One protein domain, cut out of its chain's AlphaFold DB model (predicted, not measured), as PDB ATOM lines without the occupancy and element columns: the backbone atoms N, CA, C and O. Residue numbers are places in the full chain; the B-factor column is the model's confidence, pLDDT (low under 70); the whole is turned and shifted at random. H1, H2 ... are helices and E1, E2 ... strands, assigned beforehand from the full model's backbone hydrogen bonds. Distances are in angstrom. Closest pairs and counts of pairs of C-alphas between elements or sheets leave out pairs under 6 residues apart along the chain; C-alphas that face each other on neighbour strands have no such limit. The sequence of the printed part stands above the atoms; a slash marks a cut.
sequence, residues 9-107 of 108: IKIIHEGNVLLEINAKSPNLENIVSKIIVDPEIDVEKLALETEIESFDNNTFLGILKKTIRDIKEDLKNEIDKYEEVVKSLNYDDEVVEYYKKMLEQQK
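AT A GLANCE: This is residues 9 to 107 of the 108 residues of an uncharacterized protein of Acholeplasmataceae bacterium (UniProt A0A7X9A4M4). A small head, a three-stranded sheet with short helix H1 over one face, sits at one end of a long helical arm: H2 starts by edge strand E3 and runs out past H1, and H3 makes the far tip. The 99 printed residues hold E1, E2, H1, E3, H2, H3; the sheet, E2 E1 E3, is antiparallel, the class mixed. The whole is extended, radius of gyration of the C-alphas 23.7 A, spans 84 by 23 by 20 A.

IN THESE COORDINATES: E1 is residues 9 to 13, from C-alpha 9 at (218.305, 215.995, 255.446); E2 16 to 22; H1 28 to 36; E3 46 to 50; H2 57 to 89, 47.7 A; H3 93 to 105, 18.2 A, to C-alpha 105 at (226.262, 168.535, 201.627).

HOW THE PARTS SIT: E1 and E2 form a hairpin, N 11 and O 19 2.8 A apart; N 10 and O 49 join E1 and E3 within hydrogen-bond range, 2.8 A. E2, H1, E3 form a split strand-helix-strand unit, E1 between the strands, crossover right-handed. H2 touches H1 with residues 68 to 72 alone, C-alphas Ile 36 and Ile 68 closest, 5.9 A.

THE WHOLE: Residues 76 to 107 stand free. pLDDT is under 70 at residues 26, 90 to 96 and 106 to 107.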
ATOM      1  N   ILE A   9     219.577 216.632 255.782       89.69
ATOM      2  CA  ILE A   9     218.305 215.995 255.446       89.69
ATOM      3  C   ILE A   9     218.598 214.501 255.317       89.69
ATOM      4  O   ILE A   9     219.483 214.104 254.556       89.69
ATOM      5  N   LYS A  10     217.879 213.674 256.064       91.94
ATOM      6  CA  LYS A  10     217.966 212.217 255.992       91.94
ATOM      7  C   LYS A  10     216.907 211.706 255.028       91.94
ATOM      8  O   LYS A  10     215.743 212.083 255.139       91.94
ATOM      9  N   ILE A  11     217.312 210.839 254.109       91.88
ATOM     10  CA  ILE A  11     216.416 210.086 253.234       91.88
ATOM     11  C   ILE A  11     216.250 208.696 253.838       91.88
ATOM     12  O   ILE A  11     217.236 207.992 254.059       91.88
ATOM     13  N   ILE A  12     215.006 208.321 254.117       93.56
ATOM     14  CA  ILE A  12     214.648 207.103 254.838       93.56
ATOM     15  C   ILE A  12     213.836 206.196 253.915       93.56
ATOM     16  O   ILE A  12     212.934 206.670 253.227       93.56
ATOM     17  N   HIS A  13     214.125 204.897 253.937       94.00
ATOM     18  CA  HIS A  13     213.338 203.857 253.279       94.00
ATOM     19  C   HIS A  13     213.077 202.733 254.278       94.00
ATOM     20  O   HIS A  13     214.013 202.191 254.865       94.00
ATOM     21  N   GLU A  14     211.800 202.433 254.521       91.31
ATOM     22  CA  GLU A  14     211.371 201.359 255.433       91.31
ATOM     23  C   GLU A  14     212.006 201.437 256.838       91.31
ATOM     24  O   GLU A  14     212.353 200.434 257.452       91.31
ATOM     25  N   GLY A  15     212.172 202.658 257.355       89.44
ATOM     26  CA  GLY A  15     212.752 202.912 258.680       89.44
ATOM     27  C   GLY A  15     214.283 202.957 258.720       89.44
ATOM     28  O   GLY A  15     214.841 203.298 259.759       89.44
ATOM     29  N   ASN A  16     214.963 202.692 257.602       91.38
ATOM     30  CA  ASN A  16     216.417 202.776 257.495       91.38
ATOM     31  C   ASN A  16     216.855 204.075 256.813       91.38
ATOM     32  O   ASN A  16     216.319 204.454 255.772       91.38
ATOM     33  N   VAL A  17     217.864 204.747 257.374       91.88
ATOM     34  CA  VAL A  17     218.495 205.909 256.732       91.88
ATOM     35  C   VAL A  17     219.357 205.421 255.567       91.88
ATOM     36  O   VAL A  17     220.386 204.781 255.775       91.88
ATOM     37  N   LEU A  18     218.952 205.743 254.338       89.62
ATOM     38  CA  LEU A  18     219.707 205.416 253.125       89.62
ATOM     39  C   LEU A  18     220.861 206.394 252.896       89.62
ATOM     40  O   LEU A  18     221.970 206.021 252.491       89.62
ATOM     41  N   LEU A  19     220.581 207.679 253.115       88.75
ATOM     42  CA  LEU A  19     221.499 208.759 252.801       88.75
ATOM     43  C   LEU A  19     221.220 209.985 253.663       88.75
ATOM     44  O   LEU A  19     220.071 210.347 253.898       88.75
ATOM     45  N   GLU A  20     222.287 210.671 254.052       89.06
ATOM     46  CA  GLU A  20     222.215 212.002 254.637       89.06
ATOM     47  C   GLU A  20     222.797 213.010 253.647       89.06
ATOM     48  O   GLU A  20     223.953 212.896 253.228       89.06
ATOM     49  N   ILE A  21     221.999 214.000 253.258       86.62
ATOM     50  CA  ILE A  21     222.418 215.071 252.356       86.62
ATOM     51  C   ILE A  21     222.569 216.376 253.127       86.62
ATOM     52  O   ILE A  21     221.750 216.730 253.974       86.62
ATOM     53  N   ASN A  22     223.623 217.123 252.818       84.06
ATOM     54  CA  ASN A  22     223.759 218.482 253.312       84.06
ATOM     55  C   ASN A  22     222.821 219.384 252.503       84.06
ATOM     56  O   ASN A  22     222.971 219.481 251.287       84.06
ATOM     57  N   ALA A  23     221.900 220.084 253.167       73.88
ATOM     58  CA  ALA A  23     220.938 220.952 252.486       73.88
ATOM     59  C   ALA A  23     221.596 222.071 251.654       73.88
ATOM     60  O   ALA A  23     221.010 222.546 250.688       73.88
ATOM     61  N   LYS A  24     222.826 222.485 251.999       73.94
ATOM     62  CA  LYS A  24     223.588 223.493 251.243       73.94
ATOM     63  C   LYS A  24     224.359 222.907 250.051       73.94
ATOM     64  O   LYS A  24     224.786 223.657 249.183       73.94
ATOM     65  N   SER A  25     224.608 221.599 250.037       71.31
ATOM     66  CA  SER A  25     225.400 220.924 249.001       71.31
ATOM     67  C   SER A  25     224.979 219.453 248.915       71.31
ATOM     68  O   SER A  25     225.621 218.580 249.512       71.31
ATOM     69  N   PRO A  26     223.853 219.166 248.242       69.94
ATOM     70  CA  PRO A  26     223.396 217.799 248.060       69.94
ATOM     71  C   PRO A  26     224.353 217.066 247.113       69.94
ATOM     72  O   PRO A  26     224.564 217.489 245.977       69.94
ATOM     73  N   ASN A  27     224.943 215.963 247.578       76.88
ATOM     74  CA  ASN A  27     225.739 215.094 246.716       76.88
ATOM     75  C   ASN A  27     224.792 214.221 245.877       76.88
ATOM     76  O   ASN A  27     224.285 213.206 246.356       76.88
ATOM     77  N   LEU A  28     224.552 214.647 244.636       74.81
ATOM     78  CA  LEU A  28     223.650 213.976 243.699       74.81
ATOM     79  C   LEU A  28     224.139 212.576 243.295       74.81
ATOM     80  O   LEU A  28     223.315 211.690 243.094       74.81
ATOM     81  N   GLU A  29     225.452 212.339 243.238       82.25
ATOM     82  CA  GLU A  29     226.029 211.028 242.896       82.25
ATOM     83  C   GLU A  29     225.610 209.948 243.902       82.25
ATOM     84  O   GLU A  29     225.256 208.827 243.530       82.25
ATOM     85  N   ASN A  30     225.557 210.309 245.185       84.06
ATOM     86  CA  ASN A  30     225.091 209.407 246.234       84.06
ATOM     87  C   ASN A  30     223.599 209.082 246.101       84.06
ATOM     88  O   ASN A  30     223.189 207.973 246.428       84.06
ATOM     89  N   ILE A  31     222.782 210.032 245.632       85.00
ATOM     90  CA  ILE A  31     221.352 209.795 245.386       85.00
ATOM     91  C   ILE A  31     221.196 208.802 244.233       85.00
ATOM     92  O   ILE A  31     220.452 207.831 244.353       85.00
ATOM     93  N   VAL A  32     221.936 209.002 243.141       83.44
ATOM     94  CA  VAL A  32     221.894 208.099 241.986       83.44
ATOM     95  C   VAL A  32     222.308 206.683 242.397       83.44
ATOM     96  O   VAL A  32     221.540 205.742 242.220       83.44
ATOM     97  N   SER A  33     223.489 206.542 243.000       84.25
ATOM     98  CA  SER A  33     224.092 205.241 243.316       84.25
ATOM     99  C   SER A  33     223.386 204.454 244.423       84.25
ATOM    100  O   SER A  33     223.437 203.229 244.402       84.25
ATOM    101  N   LYS A  34     222.735 205.117 245.386       85.81
ATOM    102  CA  LYS A  34     222.074 204.433 246.514       85.81
ATOM    103  C   LYS A  34     220.562 204.295 246.388       85.81
ATOM    104  O   LYS A  34     219.964 203.590 247.189       85.81
ATOM    105  N   ILE A  35     219.932 205.034 245.475       86.25
ATOM    106  CA  ILE A  35     218.465 205.117 245.399       86.25
ATOM    107  C   ILE A  35     217.973 204.824 243.985       86.25
ATOM    108  O   ILE A  35     217.040 204.046 243.803       86.25
ATOM    109  N   ILE A  36     218.575 205.451 242.971       85.56
ATOM    110  CA  ILE A  36     218.088 205.344 241.589       85.56
ATOM    111  C   ILE A  36     218.468 204.002 240.971       85.56
ATOM    112  O   ILE A  36     217.614 203.348 240.382       85.56
ATOM    113  N   VAL A  37     219.729 203.589 241.095       84.25
ATOM    114  CA  VAL A  37     220.205 202.335 240.484       84.25
ATOM    115  C   VAL A  37     219.804 201.092 241.276       84.25
ATOM    116  O   VAL A  37     219.892 199.991 240.744       84.25
ATOM    117  N   ASP A  38     219.371 201.257 242.527       85.88
ATOM    118  CA  ASP A  38     218.944 200.148 243.373       85.88
ATOM    119  C   ASP A  38     217.492 199.741 243.027       85.88
ATOM    120  O   ASP A  38     216.555 200.539 243.215       85.88
ATOM    121  N   PRO A  39     217.277 198.522 242.490       81.56
ATOM    122  CA  PRO A  39     215.953 198.048 242.105       81.56
ATOM    123  C   PRO A  39     215.063 197.708 243.308       81.56
ATOM    124  O   PRO A  39     213.845 197.675 243.142       81.56
ATOM    125  N   GLU A  40     215.627 197.482 244.499       86.75
ATOM    126  CA  GLU A  40     214.861 197.128 245.704       86.75
ATOM    127  C   GLU A  40     214.204 198.348 246.357       86.75
ATOM    128  O   GLU A  40     213.257 198.217 247.136       86.75
ATOM    129  N   ILE A  41     214.674 199.554 246.023       89.38
ATOM    130  CA  ILE A  41     214.124 200.789 246.575       89.38
ATOM    131  C   ILE A  41     212.786 201.135 245.923       89.38
ATOM    132  O   ILE A  41     212.719 201.591 244.771       89.38
ATOM    133  N   ASP A  42     211.728 201.012 246.724       90.38
ATOM    134  CA  ASP A  42     210.401 201.527 246.426       90.38
ATOM    135  C   ASP A  42     210.362 203.036 246.711       90.38
ATOM    136  O   ASP A  42     210.346 203.509 247.851       90.38
ATOM    137  N   VAL A  43     210.332 203.807 245.627       90.75
ATOM    138  CA  VAL A  43     210.339 205.273 245.647       90.75
ATOM    139  C   VAL A  43     209.165 205.831 246.456       90.75
ATOM    140  O   VAL A  43     209.301 206.867 247.113       90.75
ATOM    141  N   GLU A  44     208.020 205.146 246.476       92.00
ATOM    142  CA  GLU A  44     206.838 205.621 247.193       92.00
ATOM    143  C   GLU A  44     206.980 205.495 248.708       92.00
ATOM    144  O   GLU A  44     206.396 206.295 249.445       92.00
ATOM    145  N   LYS A  45     207.830 204.581 249.179       93.88
ATOM    146  CA  LYS A  45     208.138 204.393 250.602       93.88
ATOM    147  C   LYS A  45     209.225 205.328 251.125       93.88
ATOM    148  O   LYS A  45     209.537 205.284 252.315       93.88
ATOM    149  N   LEU A  46     209.789 206.188 250.273       94.00
ATOM    150  CA  LEU A  46     210.748 207.193 250.718       94.00
ATOM    151  C   LEU A  46     210.085 208.223 251.637       94.00
ATOM    152  O   LEU A  46     208.999 208.743 251.347       94.00
ATOM    153  N   ALA A  47     210.796 208.553 252.708       93.69
ATOM    154  CA  ALA A  47     210.469 209.600 253.664       93.69
ATOM    155  C   ALA A  47     211.686 210.505 253.907       93.69
ATOM    156  O   ALA A  47     212.825 210.126 253.621       93.69
ATOM    157  N   LEU A  48     211.436 211.703 254.440       92.62
ATOM    158  CA  LEU A  48     212.482 212.653 254.817       92.62
ATOM    159  C   LEU A  48     212.382 213.016 256.287       92.62
ATOM    160  O   LEU A  48     211.289 213.219 256.814       92.62
ATOM    161  N   GLU A  49     213.540 213.188 256.903       91.56
ATOM    162  CA  GLU A  49     213.680 213.761 258.234       91.56
ATOM    163  C   GLU A  49     214.734 214.869 258.185       91.56
ATOM    164  O   GLU A  49     215.789 214.715 257.568       91.56
ATOM    165  N   THR A  50     214.456 216.008 258.811       89.19
ATOM    166  CA  THR A  50     215.379 217.145 258.841       89.19
ATOM    167  C   THR A  50     215.178 217.959 260.110       89.19
ATOM    168  O   THR A  50     214.057 218.107 260.590       89.19
ATOM    169  N   GLU A  51     216.265 218.530 260.622       85.75
ATOM    170  CA  GLU A  51     216.252 219.473 261.754       85.75
ATOM    171  C   GLU A  51     216.093 220.934 261.282       85.75
ATOM    172  O   GLU A  51     216.237 221.890 262.046       85.75
ATOM    173  N   ILE A  52     215.847 221.141 259.985       86.31
ATOM    174  CA  ILE A  52     215.723 222.464 259.374       86.31
ATOM    175  C   ILE A  52     214.263 222.914 259.435       86.31
ATOM    176  O   ILE A  52     213.475 222.571 258.562       86.31
ATOM    177  N   GLU A  53     213.920 223.742 260.422       83.88
ATOM    178  CA  GLU A  53     212.544 224.236 260.629       83.88
ATOM    179  C   GLU A  53     211.913 224.893 259.388       83.88
ATOM    180  O   GLU A  53     210.715 224.771 259.163       83.88
ATOM    181  N   SER A  54     212.709 225.585 258.565       86.44
ATOM    182  CA  SER A  54     212.225 226.293 257.373       86.44
ATOM    183  C   SER A  54     212.181 225.432 256.106       86.44
ATOM    184  O   SER A  54     211.949 225.965 255.022       86.44
ATOM    185  N   PHE A  55     212.517 224.144 256.193       86.44
ATOM    186  CA  PHE A  55     212.614 223.279 255.025       86.44
ATOM    187  C   PHE A  55     211.276 222.606 254.733       86.44
ATOM    188  O   PHE A  55     210.709 221.911 255.575       86.44
ATOM    189  N   ASP A  56     210.785 222.785 253.510       89.50
ATOM    190  CA  ASP A  56     209.560 222.140 253.058       89.50
ATOM    191  C   ASP A  56     209.835 220.687 252.644       89.50
ATOM    192  O   ASP A  56     210.131 220.378 251.485       89.50
ATOM    193  N   ASN A  57     209.731 219.786 253.626       89.69
ATOM    194  CA  ASN A  57     209.894 218.347 253.430       89.69
ATOM    195  C   ASN A  57     208.950 217.787 252.366       89.69
ATOM    196  O   ASN A  57     209.359 216.933 251.584       89.69
ATOM    197  N   ASN A  58     207.698 218.245 252.326       91.06
ATOM    198  CA  ASN A  58     206.687 217.665 251.445       91.06
ATOM    199  C   ASN A  58     206.980 218.012 249.989       91.06
ATOM    200  O   ASN A  58     206.985 217.127 249.132       91.06
ATOM    201  N   THR A  59     207.285 219.283 249.720       91.75
ATOM    202  CA  THR A  59     207.650 219.725 248.371       91.75
ATOM    203  C   THR A  59     208.940 219.058 247.910       91.75
ATOM    204  O   THR A  59     208.985 218.520 246.804       91.75
ATOM    205  N   PHE A  60     209.978 219.022 248.753       89.81
ATOM    206  CA  PHE A  60     211.239 218.383 248.374       89.81
ATOM    207  C   PHE A  60     211.080 216.876 248.149       89.81
ATOM    208  O   PHE A  60     211.589 216.360 247.157       89.81
ATOM    209  N   LEU A  61     210.343 216.170 249.014       91.81
ATOM    210  CA  LEU A  61     210.060 214.744 248.839       91.81
ATOM    211  C   LEU A  61     209.283 214.486 247.547       91.81
ATOM    212  O   LEU A  61     209.607 213.549 246.825       91.81
ATOM    213  N   GLY A  62     208.294 215.325 247.231       93.44
ATOM    214  CA  GLY A  62     207.537 215.228 245.984       93.44
ATOM    215  C   GLY A  62     208.423 215.379 244.747       93.44
ATOM    216  O   GLY A  62     208.342 214.561 243.829       93.44
ATOM    217  N   ILE A  63     209.310 216.380 244.747       91.25
ATOM    218  CA  ILE A  63     210.296 216.584 243.676       91.25
ATOM    219  C   ILE A  63     211.229 215.374 243.581       91.25
ATOM    220  O   ILE A  63     211.390 214.817 242.500       91.25
ATOM    221  N   LEU A  64     211.789 214.930 244.709       90.19
ATOM    222  CA  LEU A  64     212.722 213.809 244.769       90.19
ATOM    223  C   LEU A  64     212.097 212.524 244.210       90.19
ATOM    224  O   LEU A  64     212.687 211.890 243.340       90.19
ATOM    225  N   LYS A  65     210.885 212.166 244.659       93.19
ATOM    226  CA  LYS A  65     210.166 210.977 244.178       93.19
ATOM    227  C   LYS A  65     209.893 211.051 242.683       93.19
ATOM    228  O   LYS A  65     210.142 210.077 241.978       93.19
ATOM    229  N   LYS A  66     209.415 212.201 242.197       93.75
ATOM    230  CA  LYS A  66     209.168 212.404 240.768       93.75
ATOM    231  C   LYS A  66     210.454 212.214 239.962       93.75
ATOM    232  O   LYS A  66     210.476 211.390 239.063       93.75
ATOM    233  N   THR A  67     211.528 212.912 240.325       90.81
ATOM    234  CA  THR A  67     212.804 212.829 239.606       90.81
ATOM    235  C   THR A  67     213.376 211.413 239.601       90.81
ATOM    236  O   THR A  67     213.825 210.954 238.559       90.81
ATOM    237  N   ILE A  68     213.342 210.695 240.730       91.50
ATOM    238  CA  ILE A  68     213.810 209.301 240.778       91.50
ATOM    239  C   ILE A  68     212.967 208.418 239.855       91.50
ATOM    240  O   ILE A  68     213.526 207.583 239.149       91.50
ATOM    241  N   ARG A  69     211.639 208.590 239.856       92.38
ATOM    242  CA  ARG A  69     210.731 207.812 239.007       92.38
ATOM    243  C   ARG A  69     211.013 208.043 237.528       92.38
ATOM    244  O   ARG A  69     211.208 207.066 236.816       92.38
ATOM    245  N   ASP A  70     211.090 209.307 237.117       91.88
ATOM    246  CA  ASP A  70     211.356 209.693 235.731       91.88
ATOM    247  C   ASP A  70     212.690 209.072 235.262       91.88
ATOM    248  O   ASP A  70     212.749 208.424 234.223       91.88
ATOM    249  N   ILE A  71     213.746 209.142 236.088       90.94
ATOM    250  CA  ILE A  71     215.047 208.534 235.755       90.94
ATOM    251  C   ILE A  71     214.967 206.999 235.701       90.94
ATOM    252  O   ILE A  71     215.552 206.391 234.807       90.94
ATOM    253  N   LYS A  72     214.272 206.345 236.645       90.25
ATOM    254  CA  LYS A  72     214.095 204.880 236.629       90.25
ATOM    255  C   LYS A  72     213.338 204.423 235.375       90.25
ATOM    256  O   LYS A  72     213.673 203.383 234.815       90.25
ATOM    257  N   GLU A  73     212.344 205.188 234.934       90.44
ATOM    258  CA  GLU A  73     211.589 204.922 233.709       90.44
ATOM    259  C   GLU A  73     212.461 205.089 232.459       90.44
ATOM    260  O   GLU A  73     212.501 204.184 231.627       90.44
ATOM    261  N   ASP A  74     213.230 206.175 232.366       91.12
ATOM    262  CA  ASP A  74     214.173 206.395 231.263       91.12
ATOM    263  C   ASP A  74     215.219 205.274 231.176       91.12
ATOM    264  O   ASP A  74     215.468 204.736 230.097       91.12
ATOM    265  N   LEU A  75     215.792 204.863 232.314       88.50
ATOM    266  CA  LEU A  75     216.744 203.750 232.370       88.50
ATOM    267  C   LEU A  75     216.116 202.439 231.900       88.50
ATOM    268  O   LEU A  75     216.740 201.704 231.137       88.50
ATOM    269  N   LYS A  76     214.884 202.149 232.328       88.50
ATOM    270  CA  LYS A  76     214.156 200.961 231.881       88.50
ATOM    271  C   LYS A  76     213.917 200.997 230.371       88.50
ATOM    272  O   LYS A  76     214.210 200.018 229.698       88.50
ATOM    273  N   ASN A  77     213.452 202.127 229.842       91.00
ATOM    274  CA  ASN A  77     213.207 202.296 228.411       91.00
ATOM    275  C   ASN A  77     214.485 202.091 227.583       91.00
ATOM    276  O   ASN A  77     214.437 201.492 226.511       91.00
ATOM    277  N   GLU A  78     215.633 202.578 228.060       90.25
ATOM    278  CA  GLU A  78     216.917 202.335 227.398       90.25
ATOM    279  C   GLU A  78     217.333 200.860 227.470       90.25
ATOM    280  O   GLU A  78     217.743 200.301 226.454       90.25
ATOM    281  N   ILE A  79     217.178 200.200 228.624       88.31
ATOM    282  CA  ILE A  79     217.448 198.758 228.766       88.31
ATOM    283  C   ILE A  79     216.572 197.943 227.808       88.31
ATOM    284  O   ILE A  79     217.097 197.093 227.091       88.31
ATOM    285  N   ASP A  80     215.274 198.241 227.733       88.81
ATOM    286  CA  ASP A  80     214.330 197.544 226.857       88.81
ATOM    287  C   ASP A  80     214.759 197.665 225.378       88.81
ATOM    288  O   ASP A  80     214.793 196.666 224.655       88.81
ATOM    289  N   LYS A  81     215.204 198.854 224.938       92.12
ATOM    290  CA  LYS A  81     215.774 199.048 223.588       92.12
ATOM    291  C   LYS A  81     217.031 198.207 223.363       92.12
ATOM    292  O   LYS A  81     217.190 197.615 222.295       92.12
ATOM    293  N   TYR A  82     217.937 198.152 224.342       89.44
ATOM    294  CA  TYR A  82     219.133 197.311 224.240       89.44
ATOM    295  C   TYR A  82     218.768 195.830 224.123       89.44
ATOM    296  O   TYR A  82     219.352 195.123 223.301       89.44
ATOM    297  N   GLU A  83     217.792 195.354 224.895       88.38
ATOM    298  CA  GLU A  83     217.323 193.973 224.803       88.38
ATOM    299  C   GLU A  83     216.701 193.652 223.441       88.38
ATOM    300  O   GLU A  83     216.922 192.559 222.919       88.38
ATOM    301  N   GLU A  84     215.945 194.576 222.844       87.12
ATOM    302  CA  GLU A  84     215.416 194.416 221.485       87.12
ATOM    303  C   GLU A  84     216.536 194.288 220.449       87.12
ATOM    304  O   GLU A  84     216.499 193.382 219.610       87.12
ATOM    305  N   VAL A  85     217.574 195.127 220.546       86.12
ATOM    306  CA  VAL A  85     218.762 195.021 219.687       86.12
ATOM    307  C   VAL A  85     219.437 193.661 219.874       86.12
ATOM    308  O   VAL A  85     219.684 192.965 218.890       86.12
ATOM    309  N   VAL A  86     219.675 193.221 221.113       79.69
ATOM    310  CA  VAL A  86     220.278 191.905 221.396       79.69
ATOM    311  C   VAL A  86     219.423 190.760 220.841       79.69
ATOM    312  O   VAL A  86     219.960 189.842 220.224       79.69
ATOM    313  N   LYS A  87     218.094 190.817 220.992       81.81
ATOM    314  CA  LYS A  87     217.173 189.822 220.418       81.81
ATOM    315  C   LYS A  87     217.247 189.803 218.892       81.81
ATOM    316  O   LYS A  87     217.263 188.721 218.315       81.81
ATOM    317  N   SER A  88     217.343 190.965 218.244       78.12
ATOM    318  CA  SER A  88     217.500 191.045 216.787       78.12
ATOM    319  C   SER A  88     218.848 190.512 216.287       78.12
ATOM    320  O   SER A  88     218.910 189.972 215.188       78.12
ATOM    321  N   LEU A  89     219.906 190.589 217.103       73.50
ATOM    322  CA  LEU A  89     221.219 190.007 216.797       73.50
ATOM    323  C   LEU A  89     221.263 188.485 217.010       73.50
ATOM    324  O   LEU A  89     222.083 187.812 216.397       73.50
ATOM    325  N   ASN A  90     220.382 187.936 217.850       58.88
ATOM    326  CA  ASN A  90     220.255 186.492 218.066       58.88
ATOM    327  C   ASN A  90     219.517 185.759 216.929       58.88
ATOM    328  O   ASN A  90     219.367 184.541 216.992       58.88
ATOM    329  N   TYR A  91     219.103 186.459 215.870       55.53
ATOM    330  CA  TYR A  91     218.672 185.830 214.625       55.53
ATOM    331  C   TYR A  91     219.864 185.581 213.707       55.53
ATOM    332  O   TYR A  91     220.052 186.262 212.708       55.53
ATOM    333  N   ASP A  92     220.626 184.544 214.041       60.28
ATOM    334  CA  ASP A  92     221.425 183.819 213.055       60.28
ATOM    335  C   ASP A  92     221.146 182.311 213.135       60.28
ATOM    336  O   ASP A  92     221.931 181.502 212.651       60.28
ATOM    337  N   ASP A  93     219.999 181.902 213.692       58.22
ATOM    338  CA  ASP A  93     219.535 180.511 213.605       58.22
ATOM    339  C   ASP A  93     219.414 180.064 212.135       58.22
ATOM    340  O   ASP A  93     219.778 178.937 211.806       58.22
ATOM    341  N   GLU A  94     219.042 180.966 211.217       60.72
ATOM    342  CA  GLU A  94     219.067 180.699 209.770       60.72
ATOM    343  C   GLU A  94     220.490 180.553 209.206       60.72
ATOM    344  O   GLU A  94     220.708 179.709 208.337       60.72
ATOM    345  N   VAL A  95     221.478 181.303 209.704       65.56
ATOM    346  CA  VAL A  95     222.885 181.177 209.280       65.56
ATOM    347  C   VAL A  95     223.525 179.925 209.870       65.56
ATOM    348  O   VAL A  95     224.210 179.191 209.157       65.56
ATOM    349  N   VAL A  96     223.261 179.609 211.136       68.81
ATOM    350  CA  VAL A  96     223.684 178.362 211.783       68.81
ATOM    351  C   VAL A  96     223.078 177.160 211.059       68.81
ATOM    352  O   VAL A  96     223.777 176.176 210.798       68.81
ATOM    353  N   GLU A  97     221.802 177.227 210.685       73.88
ATOM    354  CA  GLU A  97     221.125 176.161 209.951       73.88
ATOM    355  C   GLU A  97     221.575 176.073 208.483       73.88
ATOM    356  O   GLU A  97     221.751 174.968 207.957       73.88
ATOM    357  N   TYR A  98     221.877 177.207 207.844       76.31
ATOM    358  CA  TYR A  98     222.531 177.269 206.535       76.31
ATOM    359  C   TYR A  98     223.919 176.611 206.566       76.31
ATOM    360  O   TYR A  98     224.197 175.731 205.748       76.31
ATOM    361  N   TYR A  99     224.769 176.944 207.544       73.75
ATOM    362  CA  TYR A  99     226.095 176.336 207.699       73.75
ATOM    363  C   TYR A  99     226.019 174.837 208.004       73.75
ATOM    364  O   TYR A  99     226.799 174.064 207.442       73.75
ATOM    365  N   LYS A 100     225.062 174.396 208.834       78.75
ATOM    366  CA  LYS A 100     224.818 172.965 209.082       78.75
ATOM    367  C   LYS A 100     224.444 172.225 207.797       78.75
ATOM    368  O   LYS A 100     225.066 171.208 207.495       78.75
ATOM    369  N   LYS A 101     223.508 172.758 207.001       82.12
ATOM    370  CA  LYS A 101     223.122 172.165 205.706       82.12
ATOM    371  C   LYS A 101     224.285 172.135 204.714       82.12
ATOM    372  O   LYS A 101     224.450 171.146 204.003       82.12
ATOM    373  N   MET A 102     225.122 173.173 204.686       84.12
ATOM    374  CA  MET A 102     226.290 173.228 203.798       84.12
ATOM    375  C   MET A 102     227.357 172.188 204.187       84.12
ATOM    376  O   MET A 102     227.895 171.498 203.322       84.12
ATOM    377  N   LEU A 103     227.605 171.995 205.489       80.25
ATOM    378  CA  LEU A 103     228.511 170.961 206.008       80.25
ATOM    379  C   LEU A 103     228.009 169.531 205.752       80.25
ATOM    380  O   LEU A 103     228.819 168.632 205.526       80.25
ATOM    381  N   GLU A 104     226.698 169.295 205.782       81.94
ATOM    382  CA  GLU A 104     226.110 167.993 205.437       81.94
ATOM    383  C   GLU A 104     226.210 167.679 203.939       81.94
ATOM    384  O   GLU A 104     226.422 166.525 203.569       81.94
ATOM    385  N   GLN A 105     226.107 168.694 203.076       77.62
ATOM    386  CA  GLN A 105     226.262 168.535 201.627       77.62
ATOM    387  C   GLN A 105     227.708 168.247 201.207       77.62
ATOM    388  O   GLN A 105     227.907 167.510 200.252       77.62
ATOM    389  N   GLN A 106     228.711 168.759 201.929       69.19
ATOM    390  CA  GLN A 106     230.130 168.472 201.660       69.19
ATOM    391  C   GLN A 106     230.592 167.079 202.126       69.19
ATOM    392  O   GLN A 106     231.685 166.644 201.772       69.19
ATOM    393  N   LYS A 107     229.792 166.389 202.950       64.56
ATOM    394  CA  LYS A 107     230.080 165.033 203.451       64.56
ATOM    395  C   LYS A 107     229.445 163.915 202.611       64.56
ATOM    396  O   LYS A 107     229.625 162.747 202.957       64.56
TER     397      LYS A 107